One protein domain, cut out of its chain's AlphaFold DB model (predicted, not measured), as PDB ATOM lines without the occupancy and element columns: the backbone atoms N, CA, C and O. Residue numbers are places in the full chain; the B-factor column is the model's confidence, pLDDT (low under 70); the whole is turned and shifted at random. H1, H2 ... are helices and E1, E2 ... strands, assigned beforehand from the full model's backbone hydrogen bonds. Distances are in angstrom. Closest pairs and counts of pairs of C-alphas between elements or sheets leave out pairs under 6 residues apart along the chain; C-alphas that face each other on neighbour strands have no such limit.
ATOM      1  N   ARG A  91     -26.332 -40.013  40.847       81.62
ATOM      2  CA  ARG A  91     -27.575 -40.663  40.434       81.62
ATOM      3  C   ARG A  91     -27.279 -41.860  39.520       81.62
ATOM      4  O   ARG A  91     -27.909 -42.073  38.491       81.62
ATOM      5  N   LEU A  92     -26.221 -42.598  39.866       82.50
ATOM      6  CA  LEU A  92     -25.765 -43.814  39.191       82.50
ATOM      7  C   LEU A  92     -26.068 -45.008  40.096       82.50
ATOM      8  O   LEU A  92     -25.178 -45.705  40.582       82.50
ATOM      9  N   ASN A  93     -27.355 -45.204  40.351       84.19
ATOM     10  CA  ASN A  93     -27.888 -46.331  41.101       84.19
ATOM     11  C   ASN A  93     -28.962 -47.051  40.271       84.19
ATOM     12  O   ASN A  93     -29.372 -46.581  39.208       84.19
ATOM     13  N   TRP A  94     -29.424 -48.193  40.774       88.56
ATOM     14  CA  TRP A  94     -30.419 -49.025  40.101       88.56
ATOM     15  C   TRP A  94     -31.679 -48.242  39.710       88.56
ATOM     16  O   TRP A  94     -32.115 -48.305  38.564       88.56
ATOM     17  N   ALA A  95     -32.237 -47.470  40.644       89.44
ATOM     18  CA  ALA A  95     -33.491 -46.754  40.435       89.44
ATOM     19  C   ALA A  95     -33.361 -45.642  39.383       89.44
ATOM     20  O   ALA A  95     -34.264 -45.454  38.569       89.44
ATOM     21  N   ASP A  96     -32.243 -44.916  39.373       90.00
ATOM     22  CA  ASP A  96     -31.966 -43.908  38.345       90.00
ATOM     23  C   ASP A  96     -31.776 -44.537  36.959       90.00
ATOM     24  O   ASP A  96     -32.294 -44.011  35.976       90.00
ATOM     25  N   LEU A  97     -31.106 -45.691  36.873       91.81
ATOM     26  CA  LEU A  97     -30.959 -46.429  35.614       91.81
ATOM     27  C   LEU A  97     -32.305 -46.935  35.079       91.81
ATOM     28  O   LEU A  97     -32.530 -46.894  33.870       91.81
ATOM     29  N   GLU A  98     -33.210 -47.381  35.952       93.75
ATOM     30  CA  GLU A  98     -34.569 -47.773  35.559       93.75
ATOM     31  C   GLU A  98     -35.396 -46.580  35.078       93.75
ATOM     32  O   GLU A  98     -36.040 -46.675  34.033       93.75
ATOM     33  N   ARG A  99     -35.356 -45.444  35.786       93.00
ATOM     34  CA  ARG A  99     -36.062 -44.226  35.357       93.00
ATOM     35  C   ARG A  99     -35.532 -43.696  34.026       93.00
ATOM     36  O   ARG A  99     -36.321 -43.372  33.143       93.00
ATOM     37  N   ALA A 100     -34.213 -43.661  33.858       93.12
ATOM     38  CA  ALA A 100     -33.581 -43.265  32.604       93.12
ATOM     39  C   ALA A 100     -33.932 -44.231  31.462       93.12
ATOM     40  O   ALA A 100     -34.226 -43.801  30.349       93.12
ATOM     41  N   GLY A 101     -33.979 -45.536  31.741       94.06
ATOM     42  CA  GLY A 101     -34.454 -46.529  30.783       94.06
ATOM     43  C   GLY A 101     -35.919 -46.331  30.389       94.06
ATOM     44  O   GLY A 101     -36.256 -46.377  29.207       94.06
ATOM     45  N   ALA A 102     -36.790 -46.029  31.353       93.19
ATOM     46  CA  ALA A 102     -38.190 -45.722  31.084       93.19
ATOM     47  C   ALA A 102     -38.342 -44.491  30.173       93.19
ATOM     48  O   ALA A 102     -39.106 -44.550  29.211       93.19
ATOM     49  N   ALA A 103     -37.567 -43.426  30.412       89.94
ATOM     50  CA  ALA A 103     -37.546 -42.238  29.552       89.94
ATOM     51  C   ALA A 103     -37.127 -42.563  28.105       89.94
ATOM     52  O   ALA A 103     -37.661 -41.990  27.162       89.94
ATOM     53  N   LEU A 104     -36.225 -43.531  27.929       90.56
ATOM     54  CA  LEU A 104     -35.771 -44.019  26.624       90.56
ATOM     55  C   LEU A 104     -36.638 -45.140  26.031       90.56
ATOM     56  O   LEU A 104     -36.340 -45.631  24.942       90.56
ATOM     57  N   CYS A 105     -37.665 -45.602  26.752       91.31
ATOM     58  CA  CYS A 105     -38.430 -46.804  26.411       91.31
ATOM     59  C   CYS A 105     -37.535 -48.035  26.130       91.31
ATOM     60  O   CYS A 105     -37.846 -48.867  25.276       91.31
ATOM     61  N   THR A 106     -36.413 -48.164  26.847       92.62
ATOM     62  CA  THR A 106     -35.455 -49.273  26.715       92.62
ATOM     63  C   THR A 106     -34.815 -49.614  28.058       92.62
ATOM     64  O   THR A 106     -34.730 -48.779  28.951       92.62
ATOM     65  N   SER A 107     -34.318 -50.839  28.229       92.19
ATOM     66  CA  SER A 107     -33.554 -51.175  29.434       92.19
ATOM     67  C   SER A 107     -32.106 -50.723  29.282       92.19
ATOM     68  O   SER A 107     -31.386 -51.235  28.426       92.19
ATOM     69  N   LEU A 108     -31.653 -49.820  30.154       93.50
ATOM     70  CA  LEU A 108     -30.234 -49.458  30.247       93.50
ATOM     71  C   LEU A 108     -29.400 -50.522  30.968       93.50
ATOM     72  O   LEU A 108     -28.189 -50.602  30.772       93.50
ATOM     73  N   ILE A 109     -30.038 -51.352  31.795       93.19
ATOM     74  CA  ILE A 109     -29.376 -52.460  32.481       93.19
ATOM     75  C   ILE A 109     -29.471 -53.697  31.575       93.19
ATOM     76  O   ILE A 109     -30.592 -54.143  31.296       93.19
ATOM     77  N   PRO A 110     -28.347 -54.291  31.132       93.12
ATOM     78  CA  PRO A 110     -28.369 -55.480  30.285       93.12
ATOM     79  C   PRO A 110     -29.123 -56.653  30.917       93.12
ATOM     80  O   PRO A 110     -29.261 -56.736  32.143       93.12
ATOM     81  N   ALA A 111     -29.589 -57.583  30.083       91.94
ATOM     82  CA  ALA A 111     -30.182 -58.837  30.542       91.94
ATOM     83  C   ALA A 111     -29.153 -59.728  31.270       91.94
ATOM     84  O   ALA A 111     -27.942 -59.567  31.109       91.94
ATOM     85  N   GLY A 112     -29.646 -60.688  32.056       93.06
ATOM     86  CA  GLY A 112     -28.826 -61.648  32.803       93.06
ATOM     87  C   GLY A 112     -28.776 -61.381  34.309       93.06
ATOM     88  O   GLY A 112     -29.320 -60.401  34.812       93.06
ATOM     89  N   GLU A 113     -28.139 -62.279  35.053       92.88
ATOM     90  CA  GLU A 113     -28.091 -62.204  36.519       92.88
ATOM     91  C   GLU A 113     -27.125 -61.132  37.036       92.88
ATOM     92  O   GLU A 113     -27.424 -60.438  38.008       92.88
ATOM     93  N   LYS A 114     -25.963 -60.996  36.393       93.06
ATOM     94  CA  LYS A 114     -24.884 -60.069  36.760       93.06
ATOM     95  C   LYS A 114     -24.177 -59.576  35.505       93.06
ATOM     96  O   LYS A 114     -24.198 -60.260  34.482       93.06
ATOM     97  N   GLY A 115     -23.525 -58.423  35.588       92.69
ATOM     98  CA  GLY A 115     -22.776 -57.872  34.465       92.69
ATOM     99  C   GLY A 115     -22.414 -56.409  34.659       92.69
ATOM    100  O   GLY A 115     -22.356 -55.921  35.787       92.69
ATOM    101  N   TYR A 116     -22.177 -55.714  33.548       92.00
ATOM    102  CA  TYR A 116     -21.756 -54.317  33.545       92.00
ATOM    103  C   TYR A 116     -22.695 -53.446  32.720       92.00
ATOM    104  O   TYR A 116     -23.137 -53.855  31.650       92.00
ATOM    105  N   VAL A 117     -22.950 -52.234  33.201       91.44
ATOM    106  CA  VAL A 117     -23.570 -51.157  32.430       91.44
ATOM    107  C   VAL A 117     -22.462 -50.281  31.852       91.44
ATOM    108  O   VAL A 117     -21.574 -49.828  32.583       91.44
ATOM    109  N   ASP A 118     -22.527 -50.038  30.543       90.62
ATOM    110  CA  ASP A 118     -21.727 -49.015  29.870       90.62
ATOM    111  C   ASP A 118     -22.447 -47.667  29.994       90.62
ATOM    112  O   ASP A 118     -23.387 -47.362  29.257       90.62
ATOM    113  N   VAL A 119     -22.020 -46.868  30.972       90.19
ATOM    114  CA  VAL A 119     -22.659 -45.581  31.286       90.19
ATOM    115  C   VAL A 119     -22.439 -44.561  30.174       90.19
ATOM    116  O   VAL A 119     -23.298 -43.721  29.934       90.19
ATOM    117  N   GLU A 120     -21.319 -44.635  29.457       91.88
ATOM    118  CA  GLU A 120     -21.059 -43.714  28.349       91.88
ATOM    119  C   GLU A 120     -21.955 -44.035  27.148       91.88
ATOM    120  O   GLU A 120     -22.416 -43.124  26.463       91.88
ATOM    121  N   ALA A 121     -22.251 -45.316  26.899       92.12
ATOM    122  CA  ALA A 121     -23.258 -45.705  25.914       92.12
ATOM    123  C   ALA A 121     -24.669 -45.261  26.321       92.12
ATOM    124  O   ALA A 121     -25.402 -44.740  25.480       92.12
ATOM    125  N   ALA A 122     -25.025 -45.412  27.599       92.62
ATOM    126  CA  ALA A 122     -26.299 -44.931  28.127       92.62
ATOM    127  C   ALA A 122     -26.440 -43.405  27.992       92.62
ATOM    128  O   ALA A 122     -27.471 -42.931  27.520       92.62
ATOM    129  N   LEU A 123     -25.393 -42.640  28.326       94.38
ATOM    130  CA  LEU A 123     -25.361 -41.186  28.147       94.38
ATOM    131  C   LEU A 123     -25.613 -40.791  26.688       94.38
ATOM    132  O   LEU A 123     -26.492 -39.976  26.429       94.38
ATOM    133  N   ARG A 124     -24.915 -41.415  25.731       94.94
ATOM    134  CA  ARG A 124     -25.135 -41.139  24.300       94.94
ATOM    135  C   ARG A 124     -26.586 -41.383  23.879       94.94
ATOM    136  O   ARG A 124     -27.122 -40.625  23.078       94.94
ATOM    137  N   ALA A 125     -27.231 -42.425  24.407       94.56
ATOM    138  CA  ALA A 125     -28.640 -42.698  24.121       94.56
ATOM    139  C   ALA A 125     -29.569 -41.610  24.692       94.56
ATOM    140  O   ALA A 125     -30.485 -41.174  23.997       94.56
ATOM    141  N   LEU A 126     -29.304 -41.128  25.913       93.62
ATOM    142  CA  LEU A 126     -30.036 -40.004  26.515       93.62
ATOM    143  C   LEU A 126     -29.861 -38.713  25.711       93.62
ATOM    144  O   LEU A 126     -30.842 -38.026  25.447       93.62
ATOM    145  N   GLU A 127     -28.641 -38.399  25.276       94.44
ATOM    146  CA  GLU A 127     -28.357 -37.211  24.458       94.44
ATOM    147  C   GLU A 127     -29.101 -37.245  23.114       94.44
ATOM    148  O   GLU A 127     -29.665 -36.234  22.692       94.44
ATOM    149  N   VAL A 128     -29.161 -38.413  22.462       94.69
ATOM    150  CA  VAL A 128     -29.947 -38.608  21.231       94.69
ATOM    151  C   VAL A 128     -31.435 -38.372  21.484       94.69
ATOM    152  O   VAL A 128     -32.094 -37.724  20.670       94.69
ATOM    153  N   GLU A 129     -31.970 -38.856  22.604       94.50
ATOM    154  CA  GLU A 129     -33.382 -38.673  22.941       94.50
ATOM    155  C   GLU A 129     -33.723 -37.216  23.276       94.50
ATOM    156  O   GLU A 129     -34.716 -36.685  22.782       94.50
ATOM    157  N   ILE A 130     -32.868 -36.531  24.039       93.94
ATOM    158  CA  ILE A 130     -32.990 -35.090  24.318       93.94
ATOM    159  C   ILE A 130     -33.030 -34.298  23.009       93.94
ATOM    160  O   ILE A 130     -33.896 -33.437  22.832       93.94
ATOM    161  N   ALA A 131     -32.134 -34.618  22.069       94.38
ATOM    162  CA  ALA A 131     -32.108 -33.992  20.753       94.38
ATOM    163  C   ALA A 131     -33.375 -34.306  19.938       94.38
ATOM    164  O   ALA A 131     -33.947 -33.403  19.329       94.38
ATOM    165  N   ARG A 132     -33.859 -35.556  19.962       94.81
ATOM    166  CA  ARG A 132     -35.100 -35.979  19.287       94.81
ATOM    167  C   ARG A 132     -36.322 -35.223  19.808       94.81
ATOM    168  O   ARG A 132     -37.195 -34.857  19.023       94.81
ATOM    169  N   LEU A 133     -36.388 -35.009  21.119       93.44
ATOM    170  CA  LEU A 133     -37.455 -34.269  21.793       93.44
ATOM    171  C   LEU A 133     -37.275 -32.745  21.707       93.44
ATOM    172  O   LEU A 133     -38.183 -32.009  22.092       93.44
ATOM    173  N   ASN A 134     -36.133 -32.274  21.191       94.56
ATOM    174  CA  ASN A 134     -35.758 -30.864  21.117       94.56
ATOM    175  C   ASN A 134     -35.884 -30.147  22.477       94.56
ATOM    176  O   ASN A 134     -36.404 -29.032  22.570       94.56
ATOM    177  N   LEU A 135     -35.450 -30.817  23.547       91.12
ATOM    178  CA  LEU A 135     -35.498 -30.257  24.895       91.12
ATOM    179  C   LEU A 135     -34.338 -29.271  25.106       91.12
ATOM    180  O   LEU A 135     -33.215 -29.536  24.667       91.12
ATOM    181  N   PRO A 136     -34.572 -28.140  25.794       89.56
ATOM    182  CA  PRO A 136     -33.500 -27.223  26.144       89.56
ATOM    183  C   PRO A 136     -32.578 -27.883  27.171       89.56
ATOM    184  O   PRO A 136     -33.037 -28.381  28.195       89.56
ATOM    185  N   HIS A 137     -31.272 -27.852  26.915       84.44
ATOM    186  CA  HIS A 137     -30.295 -28.386  27.857       84.44
ATOM    187  C   HIS A 137     -30.359 -27.621  29.188       84.44
ATOM    188  O   HIS A 137     -30.114 -26.412  29.226       84.44
ATOM    189  N   ALA A 138     -30.641 -28.331  30.280       87.25
ATOM    190  CA  ALA A 138     -30.736 -27.767  31.621       87.25
ATOM    191  C   ALA A 138     -29.611 -28.324  32.511       87.25
ATOM    192  O   ALA A 138     -29.543 -29.537  32.718       87.25
ATOM    193  N   PRO A 139     -28.725 -27.473  33.063       90.50
ATOM    194  CA  PRO A 139     -27.709 -27.940  33.991       90.50
ATOM    195  C   PRO A 139     -28.372 -28.455  35.273       90.50
ATOM    196  O   PRO A 139     -29.101 -27.719  35.937       90.50
ATOM    197  N   ALA A 140     -28.083 -29.698  35.650       90.38
ATOM    198  CA  ALA A 140     -28.540 -30.272  36.904       90.38
ATOM    199  C   ALA A 140     -28.024 -29.459  38.104       90.38
ATOM    200  O   ALA A 140     -26.850 -29.043  38.107       90.38
ATOM    201  N   PRO A 141     -28.863 -29.253  39.137       88.88
ATOM    202  CA  PRO A 141     -28.393 -28.737  40.411       88.88
ATOM    203  C   PRO A 141     -27.413 -29.741  41.025       88.88
ATOM    204  O   PRO A 141     -27.645 -30.951  41.002       88.88
ATOM    205  N   LEU A 142     -26.307 -29.234  41.560       83.56
ATOM    206  CA  LEU A 142     -25.343 -30.049  42.290       83.56
ATOM    207  C   LEU A 142     -25.676 -30.015  43.788       83.56
ATOM    208  O   LEU A 142     -26.206 -29.002  44.253       83.56
ATOM    209  N   PRO A 143     -25.375 -31.084  44.548       75.62
ATOM    210  CA  PRO A 143     -25.528 -31.070  45.997       75.62
ATOM    211  C   PRO A 143     -24.768 -29.910  46.636       75.62
ATOM    212  O   PRO A 143     -23.735 -29.475  46.116       75.62
ATOM    213  N   ASP A 144     -25.250 -29.452  47.792       72.06
ATOM    214  CA  ASP A 144     -24.626 -28.353  48.521       72.06
ATOM    215  C   ASP A 144     -23.131 -28.600  48.714       72.06
ATOM    216  O   ASP A 144     -22.684 -29.617  49.249       72.06
ATOM    217  N   GLY A 145     -22.352 -27.635  48.237       69.12
ATOM    218  CA  GLY A 145     -20.908 -27.677  48.326       69.12
ATOM    219  C   GLY A 145     -20.181 -28.474  47.246       69.12
ATOM    220  O   GLY A 145     -18.956 -28.510  47.243       69.12
ATOM    221  N   VAL A 146     -20.887 -29.069  46.290       79.44
ATOM    222  CA  VAL A 146     -20.269 -29.624  45.085       79.44
ATOM    223  C   VAL A 146     -20.286 -28.549  44.004       79.44
ATOM    224  O   VAL A 146     -21.325 -28.232  43.437       79.44
ATOM    225  N   THR A 147     -19.125 -27.968  43.708       82.50
ATOM    226  CA  THR A 147     -19.004 -26.908  42.688       82.50
ATOM    227  C   THR A 147     -18.568 -27.431  41.326       82.50
ATOM    228  O   THR A 147     -18.687 -26.729  40.324       82.50
ATOM    229  N   TRP A 148     -18.056 -28.659  41.275       86.62
ATOM    230  CA  TRP A 148     -17.539 -29.255  40.056       86.62
ATOM    231  C   TRP A 148     -17.705 -30.770  40.055       86.62
ATOM    232  O   TRP A 148     -17.603 -31.432  41.085       86.62
ATOM    233  N   VAL A 149     -17.939 -31.302  38.858       86.62
ATOM    234  CA  VAL A 149     -18.101 -32.721  38.578       86.62
ATOM    235  C   VAL A 149     -17.348 -33.047  37.279       86.62
ATOM    236  O   VAL A 149     -17.526 -32.325  36.295       86.62
ATOM    237  N   PRO A 150     -16.529 -34.116  37.217       87.88
ATOM    238  CA  PRO A 150     -15.812 -34.491  36.005       87.88
ATOM    239  C   PRO A 150     -16.751 -34.926  34.880       87.88
ATOM    240  O   PRO A 150     -17.781 -35.568  35.101       87.88
ATOM    241  N   LEU A 151     -16.344 -34.651  33.643       89.62
ATOM    242  CA  LEU A 151     -16.912 -35.325  32.479       89.62
ATOM    243  C   LEU A 151     -16.477 -36.805  32.460       89.62
ATOM    244  O   LEU A 151     -15.361 -37.113  32.889       89.62
ATOM    245  N   PRO A 152     -17.321 -37.728  31.962       90.50
ATOM    246  CA  PRO A 152     -18.659 -37.504  31.394       90.50
ATOM    247  C   PRO A 152     -19.802 -37.472  32.430       90.50
ATOM    248  O   PRO A 152     -20.959 -37.304  32.064       90.50
ATOM    249  N   LEU A 153     -19.518 -37.599  33.728       89.44
ATOM    250  CA  LEU A 153     -20.562 -37.677  34.751       89.44
ATOM    251  C   LEU A 153     -21.388 -36.390  34.903       89.44
ATOM    252  O   LEU A 153     -22.566 -36.454  35.239       89.44
ATOM    253  N   ARG A 154     -20.791 -35.221  34.644       91.88
ATOM    254  CA  ARG A 154     -21.553 -33.965  34.597       91.88
ATOM    255  C   ARG A 154     -22.638 -34.013  33.518       91.88
ATOM    256  O   ARG A 154     -23.779 -33.676  33.805       91.88
ATOM    257  N   ALA A 155     -22.289 -34.487  32.322       93.06
ATOM    258  CA  ALA A 155     -23.231 -34.630  31.214       93.06
ATOM    259  C   ALA A 155     -24.330 -35.657  31.527       93.06
ATOM    260  O   ALA A 155     -25.488 -35.431  31.197       93.06
ATOM    261  N   TRP A 156     -23.998 -36.738  32.243       92.94
ATOM    262  CA  TRP A 156     -24.994 -37.679  32.769       92.94
ATOM    263  C   TRP A 156     -26.039 -36.996  33.653       92.94
ATOM    264  O   TRP A 156     -27.235 -37.142  33.409       92.94
ATOM    265  N   LEU A 157     -25.605 -36.213  34.643       92.75
ATOM    266  CA  LEU A 157     -26.524 -35.495  35.528       92.75
ATOM    267  C   LEU A 157     -27.408 -34.511  34.763       92.75
ATOM    268  O   LEU A 157     -28.619 -34.480  34.979       92.75
ATOM    269  N   ASP A 158     -26.812 -33.750  33.847       94.25
ATOM    270  CA  ASP A 158     -27.528 -32.777  33.021       94.25
ATOM    271  C   ASP A 158     -28.562 -33.450  32.114       94.25
ATOM    272  O   ASP A 158     -29.687 -32.962  31.991       94.25
ATOM    273  N   ALA A 159     -28.227 -34.608  31.542       93.94
ATOM    274  CA  ALA A 159     -29.140 -35.384  30.715       93.94
ATOM    275  C   ALA A 159     -30.336 -35.913  31.521       93.94
ATOM    276  O   ALA A 159     -31.481 -35.749  31.096       93.94
ATOM    277  N   LEU A 160     -30.094 -36.490  32.707       93.25
ATOM    278  CA  LEU A 160     -31.174 -36.939  33.593       93.25
ATOM    279  C   LEU A 160     -32.093 -35.779  33.983       93.25
ATOM    280  O   LEU A 160     -33.312 -35.896  33.882       93.25
ATOM    281  N   HIS A 161     -31.513 -34.645  34.379       93.81
ATOM    282  CA  HIS A 161     -32.284 -33.474  34.780       93.81
ATOM    283  C   HIS A 161     -33.116 -32.905  33.626       93.81
ATOM    284  O   HIS A 161     -34.297 -32.611  33.808       93.81
ATOM    285  N   THR A 162     -32.530 -32.813  32.431       93.31
ATOM    286  CA  THR A 162     -33.213 -32.343  31.216       93.31
ATOM    287  C   THR A 162     -34.410 -33.232  30.856       93.31
ATOM    288  O   THR A 162     -35.435 -32.725  30.406       93.31
ATOM    289  N   LEU A 163     -34.317 -34.544  31.096       90.56
ATOM    290  CA  LEU A 163     -35.404 -35.505  30.868       90.56
ATOM    291  C   LEU A 163     -36.407 -35.603  32.032       90.56
ATOM    292  O   LEU A 163     -37.372 -36.358  31.935       90.56
ATOM    293  N   GLY A 164     -36.204 -34.857  33.124       88.94
ATOM    294  CA  GLY A 164     -37.068 -34.912  34.306       88.94
ATOM    295  C   GLY A 164     -36.984 -36.237  35.073       88.94
ATOM    296  O   GLY A 164     -37.955 -36.622  35.726       88.94
TER     297      GLY A 164
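Overview. This is residues 91 to 164 of the 165 residues of an uncharacterized protein of Deinococcus soli Cha et al. 2016 (UniProt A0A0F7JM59). Three helices that run the same way have their centres in a triangle: H2, the longest, packs on H3, and H1 comes near both but is more loosely placed. Two stretches stick out from this helical body, residues 111 to 116, of which 114 to 116 belong to E1, and residues 143 to 148; the C-alphas of Gly 112 in the one and Gly 145 in the other are the two farthest apart in the domain. The printed part has 74 residues, with three named helices and one named strand in the order H1, E1, H2, H3; E1 pairs with no named strand, and the class is mostly helix. The whole is compact, with a radius of gyration of the C-alphas of 12.6 A and spans of 37 by 29 by 18 A.

Along the chain. Find C-alpha 119 at (-22.659, -45.581, 31.286); from there H2, residues 119 to 133, runs 20.9 A to C-alpha 133 at (-37.455, -34.269, 21.793). Just before it look for E1, residues 114 to 118, a strand 13.4 A long. Earlier still, H1, residues 94 to 103, begins at C-alpha 94 at (-30.419, -49.025, 40.101) and is 14.4 A long. Last comes H3, residues 153 to 162, 14.2 A long, which ends at C-alpha 162 at (-33.213, -32.343, 31.216).

Arrangement. Start from H2, which touches H3: their closest C-alphas, those of Leu 123 and Trp 156, are 5.8 A apart. These two helices run the same way at a shallow tilt of 32 degrees, only just short of steep. H1 is close to H2 but not clearly touching it, with the closest C-alphas, those of Ala 100 and Leu 126, 7.8 A apart; they run the same way at a shallow tilt of 30 degrees. The same Ala 100 is the place to look for H3: H1 and H3 are close but not clearly touching, their closest C-alphas, those of Ala 100 and Leu 160, 6.8 A apart, with a steep tilt of 51 degrees, the same way. E1 and H2 meet only through their link, while E1 is apart from H1 and from H3. In H1, H2 and H3 each O i to N i+4 pair is within hydrogen-bond range.

Size, cuts and confidence. From Gly 112 to Gly 145 you cross 38.2 A between C-alphas. Without the stretches that stand free, residues 111 to 116, of which 114 to 116 belong to E1, and residues 143 to 148, the body spans 28 by 26 by 17 A. The link from E1 to H2 is tight, that from H1 to E1 is short, and that from H2 to H3, residues 134 to 152, is long. The printed part has no cut. The mean pLDDT of the printed part is 90.3, and one residue, Gly 145, is under 70.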